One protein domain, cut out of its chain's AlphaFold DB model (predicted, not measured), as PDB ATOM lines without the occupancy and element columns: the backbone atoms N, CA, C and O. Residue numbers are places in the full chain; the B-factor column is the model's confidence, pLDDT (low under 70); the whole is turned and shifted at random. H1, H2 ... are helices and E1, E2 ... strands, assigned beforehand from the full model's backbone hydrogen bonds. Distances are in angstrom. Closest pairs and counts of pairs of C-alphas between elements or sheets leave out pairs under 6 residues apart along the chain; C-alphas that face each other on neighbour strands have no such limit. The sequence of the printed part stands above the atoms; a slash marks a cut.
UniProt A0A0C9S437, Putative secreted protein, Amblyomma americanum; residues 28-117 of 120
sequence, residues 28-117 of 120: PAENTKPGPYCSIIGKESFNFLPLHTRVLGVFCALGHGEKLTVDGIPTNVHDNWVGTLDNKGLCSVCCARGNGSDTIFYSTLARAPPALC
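Overview. This is residues 28 to 117 of the 120 residues of the protein "Putative secreted protein" of Amblyomma americanum (UniProt A0A0C9S437). With little regular structure, the domain is a small twisted sheet of three strands with H2 crossing one face, and short helices H1 and H3 at its margins. The 90 printed residues include H1, H2, E1, E2, E3 and H3 in chain order, a mixed class holding 35 residues. The antiparallel sheet E1 E2 E3 is a meander, each strand beside the one before. It is compact, radius of gyration of the C-alphas 12.0 A, spanning 31 by 28 by 20 A.

Along the chain. H1 is residues 43 to 46, from C-alpha 43 at (260.938, 235.759, 381.185). H2 is 55 to 63, 12.2 A; E1 80 to 85, 17.1 A; E2 93 to 98, 16.0 A; E3 104 to 109, 16.3 A. H3, 114 to 117, ends at (249.642, 251.215, 366.104).

Arrangement. N 82 and O 96 of hairpin E1 and E2 are 2.8 A apart, N 95 and O 107 of hairpin E2 and E3 2.8 A, within hydrogen-bond range. H2 is on the sheet, height 7.0 A, across the strands; its closest C-alphas to E1 are Gly 57 and Gly 83, 4.4 A. Every O i to N i+4 pair in H2 is within range; H1 and H3 are too short for one. H1 and H3 only graze the sheet.

Size, cuts and confidence. The printed part has no cut. H2 to E1 is a long link. Residues 48 to 52, 70 to 73, 75 to 79 and 89 to 90 have pLDDT under 70.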
ATOM      1  N   PRO A  28     268.547 245.205 363.383       83.75
ATOM      2  CA  PRO A  28     268.479 246.143 364.491       83.75
ATOM      3  C   PRO A  28     269.447 245.725 365.597       83.75
ATOM      4  O   PRO A  28     269.554 244.544 365.920       83.75
ATOM      5  N   ALA A  29     270.147 246.694 366.186       86.56
ATOM      6  CA  ALA A  29     271.034 246.410 367.302       86.56
ATOM      7  C   ALA A  29     270.229 245.890 368.503       86.56
ATOM      8  O   ALA A  29     269.208 246.473 368.882       86.56
ATOM      9  N   GLU A  30     270.716 244.809 369.102       89.81
ATOM     10  CA  GLU A  30     270.140 244.194 370.292       89.81
ATOM     11  C   GLU A  30     270.930 244.602 371.546       89.81
ATOM     12  O   GLU A  30     272.157 244.690 371.524       89.81
ATOM     13  N   ASN A  31     270.229 244.854 372.652       91.31
ATOM     14  CA  ASN A  31     270.801 245.242 373.943       91.31
ATOM     15  C   ASN A  31     270.185 244.415 375.076       91.31
ATOM     16  O   ASN A  31     269.023 244.048 375.010       91.31
ATOM     17  N   THR A  32     270.901 244.185 376.173       92.19
ATOM     18  CA  THR A  32     270.345 243.474 377.348       92.19
ATOM     19  C   THR A  32     269.461 244.352 378.239       92.19
ATOM     20  O   THR A  32     268.875 243.878 379.210       92.19
ATOM     21  N   LYS A  33     269.356 245.644 377.919       91.44
ATOM     22  CA  LYS A  33     268.464 246.598 378.579       91.44
ATOM     23  C   LYS A  33     267.464 247.135 377.558       91.44
ATOM     24  O   LYS A  33     267.867 247.394 376.420       91.44
ATOM     25  N   PRO A  34     266.196 247.338 377.947       89.88
ATOM     26  CA  PRO A  34     265.222 247.947 377.059       89.88
ATOM     27  C   PRO A  34     265.657 249.358 376.669       89.88
ATOM     28  O   PRO A  34     266.260 250.090 377.459       89.88
ATOM     29  N   GLY A  35     265.326 249.732 375.435       86.25
ATOM     30  CA  GLY A  35     265.460 251.106 374.978       86.25
ATOM     31  C   GLY A  35     264.560 252.058 375.777       86.25
ATOM     32  O   GLY A  35     263.644 251.623 376.483       86.25
ATOM     33  N   PRO A  36     264.794 253.373 375.666       82.31
ATOM     34  CA  PRO A  36     263.914 254.358 376.277       82.31
ATOM     35  C   PRO A  36     262.471 254.134 375.804       82.31
ATOM     36  O   PRO A  36     262.240 253.867 374.628       82.31
ATOM     37  N   TYR A  37     261.518 254.247 376.735       85.19
ATOM     38  CA  TYR A  37     260.072 254.080 376.509       85.19
ATOM     39  C   TYR A  37     259.585 252.648 376.220       85.19
ATOM     40  O   TYR A  37     258.373 252.433 376.152       85.19
ATOM     41  N   CYS A  38     260.489 251.668 376.147       87.69
ATOM     42  CA  CYS A  38     260.144 250.251 376.104       87.69
ATOM     43  C   CYS A  38     259.948 249.685 377.516       87.69
ATOM     44  O   CYS A  38     260.744 249.948 378.419       87.69
ATOM     45  N   SER A  39     258.902 248.880 377.705       87.50
ATOM     46  CA  SER A  39     258.686 248.170 378.967       87.50
ATOM     47  C   SER A  39     259.705 247.044 379.143       87.50
ATOM     48  O   SER A  39     260.101 246.388 378.177       87.50
ATOM     49  N   ILE A  40     260.108 246.798 380.391       90.25
ATOM     50  CA  ILE A  40     260.872 245.601 380.751       90.25
ATOM     51  C   ILE A  40     259.948 244.394 380.578       90.25
ATOM     52  O   ILE A  40     258.829 244.393 381.090       90.25
ATOM     53  N   ILE A  41     260.421 243.384 379.854       89.12
ATOM     54  CA  ILE A  41     259.700 242.136 379.626       89.12
ATOM     55  C   ILE A  41     260.298 241.081 380.552       89.12
ATOM     56  O   ILE A  41     261.510 240.875 380.558       89.12
ATOM     57  N   GLY A  42     259.459 240.437 381.361       87.19
ATOM     58  CA  GLY A  42     259.883 239.314 382.188       87.19
ATOM     59  C   GLY A  42     259.933 238.011 381.391       87.19
ATOM     60  O   GLY A  42     259.275 237.864 380.355       87.19
ATOM     61  N   LYS A  43     260.723 237.045 381.868       85.31
ATOM     62  CA  LYS A  43     260.938 235.759 381.185       85.31
ATOM     63  C   LYS A  43     259.655 234.949 380.986       85.31
ATOM     64  O   LYS A  43     259.521 234.220 380.011       85.31
ATOM     65  N   GLU A  44     258.685 235.126 381.873       85.06
ATOM     66  CA  GLU A  44     257.354 234.530 381.791       85.06
ATOM     67  C   GLU A  44     256.593 234.946 380.527       85.06
ATOM     68  O   GLU A  44     255.765 234.185 380.032       85.06
ATOM     69  N   SER A  45     256.920 236.107 379.950       84.75
ATOM     70  CA  SER A  45     256.315 236.574 378.701       84.75
ATOM     71  C   SER A  45     256.714 235.731 377.491       84.75
ATOM     72  O   SER A  45     256.054 235.829 376.465       84.75
ATOM     73  N   PHE A  46     257.761 234.904 377.605       81.75
ATOM     74  CA  PHE A  46     258.207 233.964 376.572       81.75
ATOM     75  C   PHE A  46     257.615 232.561 376.736       81.75
ATOM     76  O   PHE A  46     257.906 231.680 375.930       81.75
ATOM     77  N   ASN A  47     256.773 232.345 377.753       76.12
ATOM     78  CA  ASN A  47     256.091 231.075 377.977       76.12
ATOM     79  C   ASN A  47     254.814 230.980 377.126       76.12
ATOM     80  O   ASN A  47     253.693 230.944 377.635       76.12
ATOM     81  N   PHE A  48     254.987 230.998 375.807       68.50
ATOM     82  CA  PHE A  48     253.930 230.734 374.840       68.50
ATOM     83  C   PHE A  48     254.394 229.653 373.866       68.50
ATOM     84  O   PHE A  48     255.580 229.545 373.558       68.50
ATOM     85  N   LEU A  49     253.456 228.834 373.378       63.94
ATOM     86  CA  LEU A  49     253.775 227.889 372.309       63.94
ATOM     87  C   LEU A  49     254.231 228.687 371.078       63.94
ATOM     88  O   LEU A  49     253.617 229.716 370.798       63.94
ATOM     89  N   PRO A  50     255.228 228.225 370.304       59.84
ATOM     90  CA  PRO A  50     255.741 228.966 369.146       59.84
ATOM     91  C   PRO A  50     254.649 229.409 368.139       59.84
ATOM     92  O   PRO A  50     254.738 230.489 367.554       59.84
ATOM     93  N   LEU A  51     253.557 228.632 368.032       60.22
ATOM     94  CA  LEU A  51     252.327 228.911 367.261       60.22
ATOM     95  C   LEU A  51     251.485 230.101 367.762       60.22
ATOM     96  O   LEU A  51     250.542 230.525 367.100       60.22
ATOM     97  N   HIS A  52     251.787 230.636 368.940       64.94
ATOM     98  CA  HIS A  52     251.058 231.734 369.577       64.94
ATOM     99  C   HIS A  52     251.888 233.016 369.664       64.94
ATOM    100  O   HIS A  52     251.552 233.923 370.433       64.94
ATOM    101  N   THR A  53     252.949 233.119 368.855       72.19
ATOM    102  CA  THR A  53     253.686 234.371 368.687       72.19
ATOM    103  C   THR A  53     252.705 235.459 368.252       72.19
ATOM    104  O   THR A  53     252.099 235.397 367.183       72.19
ATOM    105  N   ARG A  54     252.503 236.464 369.108       80.94
ATOM    106  CA  ARG A  54     251.564 237.561 368.829       80.94
ATOM    107  C   ARG A  54     252.035 238.354 367.612       80.94
ATOM    108  O   ARG A  54     253.231 238.433 367.353       80.94
ATOM    109  N   VAL A  55     251.114 239.038 366.935       86.50
ATOM    110  CA  VAL A  55     251.395 239.831 365.717       86.50
ATOM    111  C   VAL A  55     252.596 240.776 365.879       86.50
ATOM    112  O   VAL A  55     253.421 240.884 364.978       86.50
ATOM    113  N   LEU A  56     252.741 241.426 367.040       88.44
ATOM    114  CA  LEU A  56     253.896 242.288 367.313       88.44
ATOM    115  C   LEU A  56     255.214 241.503 367.423       88.44
ATOM    116  O   LEU A  56     256.241 241.989 366.969       88.44
ATOM    117  N   GLY A  57     255.193 240.290 367.981       88.38
ATOM    118  CA  GLY A  57     256.347 239.388 368.003       88.38
ATOM    119  C   GLY A  57     256.712 238.883 366.605       88.38
ATOM    120  O   GLY A  57     257.884 238.870 366.246       88.38
ATOM    121  N   VAL A  58     255.711 238.579 365.773       86.75
ATOM    122  CA  VAL A  58     255.912 238.232 364.356       86.75
ATOM    123  C   VAL A  58     256.561 239.393 363.598       86.75
ATOM    124  O   VAL A  58     257.524 239.198 362.859       86.75
ATOM    125  N   PHE A  59     256.085 240.622 363.822       87.81
ATOM    126  CA  PHE A  59     256.696 241.823 363.255       87.81
ATOM    127  C   PHE A  59     258.158 241.986 363.694       87.81
ATOM    128  O   PHE A  59     259.011 242.301 362.867       87.81
ATOM    129  N   CYS A  60     258.458 241.722 364.967       89.50
ATOM    130  CA  CYS A  60     259.824 241.733 365.478       89.50
ATOM    131  C   CYS A  60     260.717 240.698 364.785       89.50
ATOM    132  O   CYS A  60     261.781 241.064 364.291       89.50
ATOM    133  N   ALA A  61     260.264 239.447 364.670       88.56
ATOM    134  CA  ALA A  61     261.003 238.387 363.987       88.56
ATOM    135  C   ALA A  61     261.344 238.778 362.536       88.56
ATOM    136  O   ALA A  61     262.500 238.703 362.114       88.56
ATOM    137  N   LEU A  62     260.360 239.294 361.789       87.00
ATOM    138  CA  LEU A  62     260.562 239.762 360.413       87.00
ATOM    139  C   LEU A  62     261.500 240.971 360.332       87.00
ATOM    140  O   LEU A  62     262.355 241.024 359.450       87.00
ATOM    141  N   GLY A  63     261.378 241.926 361.256       87.69
ATOM    142  CA  GLY A  63     262.263 243.092 361.332       87.69
ATOM    143  C   GLY A  63     263.725 242.737 361.625       87.69
ATOM    144  O   GLY A  63     264.621 243.506 361.285       87.69
ATOM    145  N   HIS A  64     263.971 241.554 362.191       87.81
ATOM    146  CA  HIS A  64     265.300 240.971 362.406       87.81
ATOM    147  C   HIS A  64     265.744 240.002 361.302       87.81
ATOM    148  O   HIS A  64     266.793 239.356 361.414       87.81
ATOM    149  N   GLY A  65     264.983 239.925 360.210       84.12
ATOM    150  CA  GLY A  65     265.291 239.088 359.052       84.12
ATOM    151  C   GLY A  65     265.109 237.593 359.309       84.12
ATOM    152  O   GLY A  65     265.708 236.777 358.606       84.12
ATOM    153  N   GLU A  66     264.327 237.214 360.321       84.88
ATOM    154  CA  GLU A  66     263.998 235.813 360.559       84.88
ATOM    155  C   GLU A  66     262.941 235.328 359.571       84.88
ATOM    156  O   GLU A  66     262.002 236.041 359.210       84.88
ATOM    157  N   LYS A  67     263.105 234.084 359.116       82.31
ATOM    158  CA  LYS A  67     262.097 233.419 358.298       82.31
ATOM    159  C   LYS A  67     260.997 232.896 359.211       82.31
ATOM    160  O   LYS A  67     261.266 232.437 360.319       82.31
ATOM    161  N   LEU A  68     259.768 232.941 358.717       78.31
ATOM    162  CA  LEU A  68     258.617 232.353 359.385       78.31
ATOM    163  C   LEU A  68     258.200 231.077 358.655       78.31
ATOM    164  O   LEU A  68     258.339 230.966 357.436       78.31
ATOM    165  N   THR A  69     257.685 230.121 359.411       77.69
ATOM    166  CA  THR A  69     256.934 228.977 358.888       77.69
ATOM    167  C   THR A  69     255.539 229.417 358.431       77.69
ATOM    168  O   THR A  69     255.130 230.559 358.659       77.69
ATOM    169  N   VAL A  70     254.795 228.506 357.792       68.69
ATOM    170  CA  VAL A  70     253.425 228.753 357.300       68.69
ATOM    171  C   VAL A  70     252.492 229.248 358.415       68.69
ATOM    172  O   VAL A  70     251.621 230.073 358.152       68.69
ATOM    173  N   ASP A  71     252.740 228.843 359.661       66.94
ATOM    174  CA  ASP A  71     251.925 229.212 360.822       66.94
ATOM    175  C   ASP A  71     252.424 230.476 361.551       66.94
ATOM    176  O   ASP A  71     252.025 230.755 362.680       66.94
ATOM    177  N   GLY A  72     253.334 231.245 360.943       65.81
ATOM    178  CA  GLY A  72     253.868 232.475 361.541       65.81
ATOM    179  C   GLY A  72     254.877 232.245 362.670       65.81
ATOM    180  O   GLY A  72     255.247 233.194 363.359       65.81
ATOM    181  N   ILE A  73     255.350 231.008 362.850       68.62
ATOM    182  CA  ILE A  73     256.390 230.670 363.828       68.62
ATOM    183  C   ILE A  73     257.761 231.029 363.254       68.62
ATOM    184  O   ILE A  73     258.045 230.595 362.130       68.62
ATOM    185  N   PRO A  74     258.641 231.721 363.997       71.25
ATOM    186  CA  PRO A  74     260.049 231.831 363.631       71.25
ATOM    187  C   PRO A  74     260.666 230.460 363.331       71.25
ATOM    188  O   PRO A  74     260.495 229.503 364.082       71.25
ATOM    189  N   THR A  75     261.409 230.339 362.230       68.75
ATOM    190  CA  THR A  75     262.078 229.073 361.874       68.75
ATOM    191  C   THR A  75     263.148 228.672 362.888       68.75
ATOM    192  O   THR A  75     263.524 227.504 362.952       68.75
ATOM    193  N   ASN A  76     263.653 229.631 363.668       68.00
ATOM    194  CA  ASN A  76     264.547 229.354 364.776       68.00
ATOM    195  C   ASN A  76     263.728 229.113 366.050       68.00
ATOM    196  O   ASN A  76     263.399 230.047 366.770       68.00
ATOM    197  N   VAL A  77     263.414 227.847 366.323       66.06
ATOM    198  CA  VAL A  77     262.593 227.425 367.475       66.06
ATOM    199  C   VAL A  77     263.224 227.724 368.839       66.06
ATOM    200  O   VAL A  77     262.550 227.602 369.858       66.06
ATOM    201  N   HIS A  78     264.507 228.086 368.874       65.69
ATOM    202  CA  HIS A  78     265.180 228.483 370.107       65.69
ATOM    203  C   HIS A  78     264.878 229.927 370.500       65.69
ATOM    204  O   HIS A  78     265.046 230.268 371.665       65.69
ATOM    205  N   ASP A  79     264.425 230.752 369.555       69.06
ATOM    206  CA  ASP A  79     264.207 232.175 369.755       69.06
ATOM    207  C   ASP A  79     262.721 232.527 369.687       69.06
ATOM    208  O   ASP A  79     262.052 232.359 368.670       69.06
ATOM    209  N   ASN A  80     262.219 233.080 370.786       83.50
ATOM    210  CA  ASN A  80     260.863 233.589 370.898       83.50
ATOM    211  C   ASN A  80     260.879 235.117 370.894       83.50
ATOM    212  O   ASN A  80     261.693 235.745 371.575       83.50
ATOM    213  N   TRP A  81     259.932 235.714 370.170       88.56
ATOM    214  CA  TRP A  81     259.796 237.163 370.049       88.56
ATOM    215  C   TRP A  81     258.543 237.682 370.747       88.56
ATOM    216  O   TRP A  81     257.424 237.255 370.465       88.56
ATOM    217  N   VAL A  82     258.727 238.682 371.603       90.25
ATOM    218  CA  VAL A  82     257.659 239.454 372.238       90.25
ATOM    219  C   VAL A  82     257.774 240.896 371.768       90.25
ATOM    220  O   VAL A  82     258.793 241.545 371.977       90.25
ATOM    221  N   GLY A  83     256.724 241.408 371.131       90.19
ATOM    222  CA  GLY A  83     256.643 242.810 370.728       90.19
ATOM    223  C   GLY A  83     255.651 243.591 371.589       90.19
ATOM    224  O   GLY A  83     254.567 243.095 371.900       90.19
ATOM    225  N   THR A  84     256.001 244.826 371.939       90.19
ATOM    226  CA  THR A  84     255.128 245.808 372.605       90.19
ATOM    227  C   THR A  84     255.204 247.147 371.879       90.19
ATOM    228  O   THR A  84     256.193 247.433 371.209       90.19
ATOM    229  N   LEU A  85     254.158 247.966 371.959       88.00
ATOM    230  CA  LEU A  85     254.200 249.312 371.385       88.00
ATOM    231  C   LEU A  85     254.990 250.256 372.299       88.00
ATOM    232  O   LEU A  85     254.906 250.150 373.522       88.00
ATOM    233  N   ASP A  86     255.733 251.182 371.696       84.12
ATOM    234  CA  ASP A  86     256.395 252.275 372.412       84.12
ATOM    235  C   ASP A  86     255.353 253.176 373.109       84.12
ATOM    236  O   ASP A  86     254.355 253.600 372.517       84.12
ATOM    237  N   ASN A  87     255.603 253.497 374.380       73.56
ATOM    238  CA  ASN A  87     254.732 254.317 375.219       73.56
ATOM    239  C   ASN A  87     254.692 255.814 374.836       73.56
ATOM    240  O   ASN A  87     253.850 256.549 375.350       73.56
ATOM    241  N   LYS A  88     255.573 256.295 373.948       70.94
ATOM    242  CA  LYS A  88     255.678 257.714 373.554       70.94
ATOM    243  C   LYS A  88     254.835 258.092 372.327       70.94
ATOM    244  O   LYS A  88     254.865 259.240 371.889       70.94
ATOM    245  N   GLY A  89     254.086 257.155 371.742       61.50
ATOM    246  CA  GLY A  89     253.197 257.433 370.604       61.50
ATOM    247  C   GLY A  89     253.907 257.621 369.257       61.50
ATOM    248  O   GLY A  89     253.250 257.845 368.241       61.50
ATOM    249  N   LEU A  90     255.235 257.470 369.211       69.38
ATOM    250  CA  LEU A  90     255.912 257.117 367.970       69.38
ATOM    251  C   LEU A  90     255.458 255.695 367.635       69.38
ATOM    252  O   LEU A  90     255.543 254.814 368.484       69.38
ATOM    253  N   CYS A  91     254.918 255.480 366.437       81.75
ATOM    254  CA  CYS A  91     254.473 254.168 365.968       81.75
ATOM    255  C   CYS A  91     255.693 253.246 365.767       81.75
ATOM    256  O   CYS A  91     256.177 253.037 364.654       81.75
ATOM    257  N   SER A  92     256.233 252.771 366.884       88.00
ATOM    258  CA  SER A  92     257.441 251.969 367.027       88.00
ATOM    259  C   SER A  92     257.107 250.728 367.848       88.00
ATOM    260  O   SER A  92     256.277 250.781 368.759       88.00
ATOM    261  N   VAL A  93     257.763 249.613 367.533       90.06
ATOM    262  CA  VAL A  93     257.628 248.359 368.281       90.06
ATOM    263  C   VAL A  93     258.910 248.100 369.059       90.06
ATOM    264  O   VAL A  93     260.003 248.039 368.496       90.06
ATOM    265  N   CYS A  94     258.759 247.942 370.364       91.75
ATOM    266  CA  CYS A  94     259.764 247.436 371.277       91.75
ATOM    267  C   CYS A  94     259.768 245.910 371.207       91.75
ATOM    268  O   CYS A  94     258.790 245.262 371.583       91.75
ATOM    269  N   CYS A  95     260.862 245.348 370.716       92.44
ATOM    270  CA  CYS A  95     261.039 243.923 370.506       92.44
ATOM    271  C   CYS A  95     261.921 243.342 371.602       92.44
ATOM    272  O   CYS A  95     262.994 243.875 371.874       92.44
ATOM    273  N   ALA A  96     261.478 242.246 372.201       93.06
ATOM    274  CA  ALA A  96     262.232 241.452 373.150       93.06
ATOM    275  C   ALA A  96     262.371 240.027 372.601       93.06
ATOM    276  O   ALA A  96     261.381 239.415 372.197       93.06
ATOM    277  N   ARG A  97     263.597 239.516 372.584       90.62
ATOM    278  CA  ARG A  97     263.961 238.172 372.141       90.62
ATOM    279  C   ARG A  97     264.428 237.367 373.341       90.62
ATOM    280  O   ARG A  97     265.330 237.795 374.062       90.62
ATOM    281  N   GLY A  98     263.820 236.207 373.531       87.31
ATOM    282  CA  GLY A  98     264.232 235.217 374.515       87.31
ATOM    283  C   GLY A  98     264.733 233.982 373.789       87.31
ATOM    284  O   GLY A  98     264.039 233.476 372.913       87.31
ATOM    285  N   ASN A  99     265.911 233.491 374.158       77.88
ATOM    286  CA  ASN A  99     266.550 232.333 373.526       77.88
ATOM    287  C   ASN A  99     266.491 231.059 374.401       77.88
ATOM    288  O   ASN A  99     267.367 230.197 374.331       77.88
ATOM    289  N   GLY A 100     265.531 230.996 375.329       71.38
ATOM    290  CA  GLY A 100     265.436 229.943 376.348       71.38
ATOM    291  C   GLY A 100     266.421 230.073 377.521       71.38
ATOM    292  O   GLY A 100     266.318 229.303 378.474       71.38
ATOM    293  N   SER A 101     267.344 231.044 377.496       71.75
ATOM    294  CA  SER A 101     268.127 231.443 378.675       71.75
ATOM    295  C   SER A 101     267.388 232.494 379.517       71.75
ATOM    296  O   SER A 101     266.370 233.040 379.093       71.75
ATOM    297  N   ASP A 102     267.922 232.836 380.696       78.81
ATOM    298  CA  ASP A 102     267.429 233.978 381.484       78.81
ATOM    299  C   ASP A 102     267.797 235.347 380.859       78.81
ATOM    300  O   ASP A 102     267.359 236.389 381.349       78.81
ATOM    301  N   THR A 103     268.599 235.379 379.786       87.12
ATOM    302  CA  THR A 103     268.997 236.629 379.120       87.12
ATOM    303  C   THR A 103     267.982 237.021 378.051       87.12
ATOM    304  O   THR A 103     267.677 236.239 377.152       87.12
ATOM    305  N   ILE A 104     267.501 238.263 378.126       90.75
ATOM    306  CA  ILE A 104     266.546 238.843 377.177       90.75
ATOM    307  C   ILE A 104     267.237 239.960 376.399       90.75
ATOM    308  O   ILE A 104     267.859 240.849 376.987       90.75
ATOM    309  N   PHE A 105     267.097 239.921 375.077       92.69
ATOM    310  CA  PHE A 105     267.664 240.910 374.169       92.69
ATOM    311  C   PHE A 105     266.576 241.838 373.640       92.69
ATOM    312  O   PHE A 105     265.536 241.396 373.167       92.69
ATOM    313  N   TYR A 106     266.816 243.138 373.716       93.75
ATOM    314  CA  TYR A 106     265.878 244.193 373.371       93.75
ATOM    315  C   TYR A 106     266.343 244.954 372.139       93.75
ATOM    316  O   TYR A 106     267.521 245.270 371.993       93.75
ATOM    317  N   SER A 107     265.399 245.329 371.290       93.69
ATOM    318  CA  SER A 107     265.621 246.204 370.141       93.69
ATOM    319  C   SER A 107     264.378 247.050 369.878       93.69
ATOM    320  O   SER A 107     263.288 246.758 370.375       93.69
ATOM    321  N   THR A 108     264.528 248.118 369.098       90.88
ATOM    322  CA  THR A 108     263.408 248.990 368.727       90.88
ATOM    323  C   THR A 108     263.306 249.075 367.216       90.88
ATOM    324  O   THR A 108     264.246 249.487 366.537       90.88
ATOM    325  N   LEU A 109     262.136 248.716 366.697       89.12
ATOM    326  CA  LEU A 109     261.786 248.865 365.295       89.12
ATOM    327  C   LEU A 109     260.957 250.134 365.122       89.12
ATOM    328  O   LEU A 109     259.803 250.208 365.551       89.12
ATOM    329  N   ALA A 110     261.555 251.146 364.500       82.69
ATOM    330  CA  ALA A 110     260.854 252.369 364.135       82.69
ATOM    331  C   ALA A 110     259.925 252.134 362.930       82.69
ATOM    332  O   ALA A 110     260.194 251.275 362.093       82.69
ATOM    333  N   ARG A 111     258.886 252.971 362.795       77.81
ATOM    334  CA  ARG A 111     257.963 252.989 361.639       77.81
ATOM    335  C   ARG A 111     257.199 251.677 361.453       77.81
ATOM    336  O   ARG A 111     257.146 251.119 360.358       77.81
ATOM    337  N   ALA A 112     256.588 251.201 362.525       81.31
ATOM    338  CA  ALA A 112     255.665 250.088 362.436       81.31
ATOM    339  C   ALA A 112     254.498 250.427 361.481       81.31
ATOM    340  O   ALA A 112     254.119 251.597 361.349       81.31
ATOM    341  N   PRO A 113     253.907 249.433 360.799       81.69
ATOM    342  CA  PRO A 113     252.693 249.643 360.028       81.69
ATOM    343  C   PRO A 113     251.605 250.298 360.895       81.69
ATOM    344  O   PRO A 113     251.368 249.829 362.010       81.69
ATOM    345  N   PRO A 114     250.874 251.315 360.398       80.50
ATOM    346  CA  PRO A 114     249.826 251.985 361.171       80.50
ATOM    347  C   PRO A 114     248.762 251.031 361.726       80.50
ATOM    348  O   PRO A 114     248.186 251.299 362.776       80.50
ATOM    349  N   ALA A 115     248.526 249.902 361.049       81.06
ATOM    350  CA  ALA A 115     247.633 248.840 361.504       81.06
ATOM    351  C   ALA A 115     248.050 248.229 362.856       81.06
ATOM    352  O   ALA A 115     247.181 247.828 363.619       81.06
ATOM    353  N   LEU A 116     249.350 248.201 363.172       77.88
ATOM    354  CA  LEU A 116     249.863 247.740 364.467       77.88
ATOM    355  C   LEU A 116     249.733 248.802 365.563       77.88
ATOM    356  O   LEU A 116     249.746 248.466 366.740       77.88
ATOM    357  N   CYS A 117     249.626 250.077 365.184       76.25
ATOM    358  CA  CYS A 117     249.642 251.215 366.104       76.25
ATOM    359  C   CYS A 117     248.254 251.770 366.431       76.25
ATOM    360  O   CYS A 117     248.136 252.670 367.264       76.25
TER     361      CYS A 117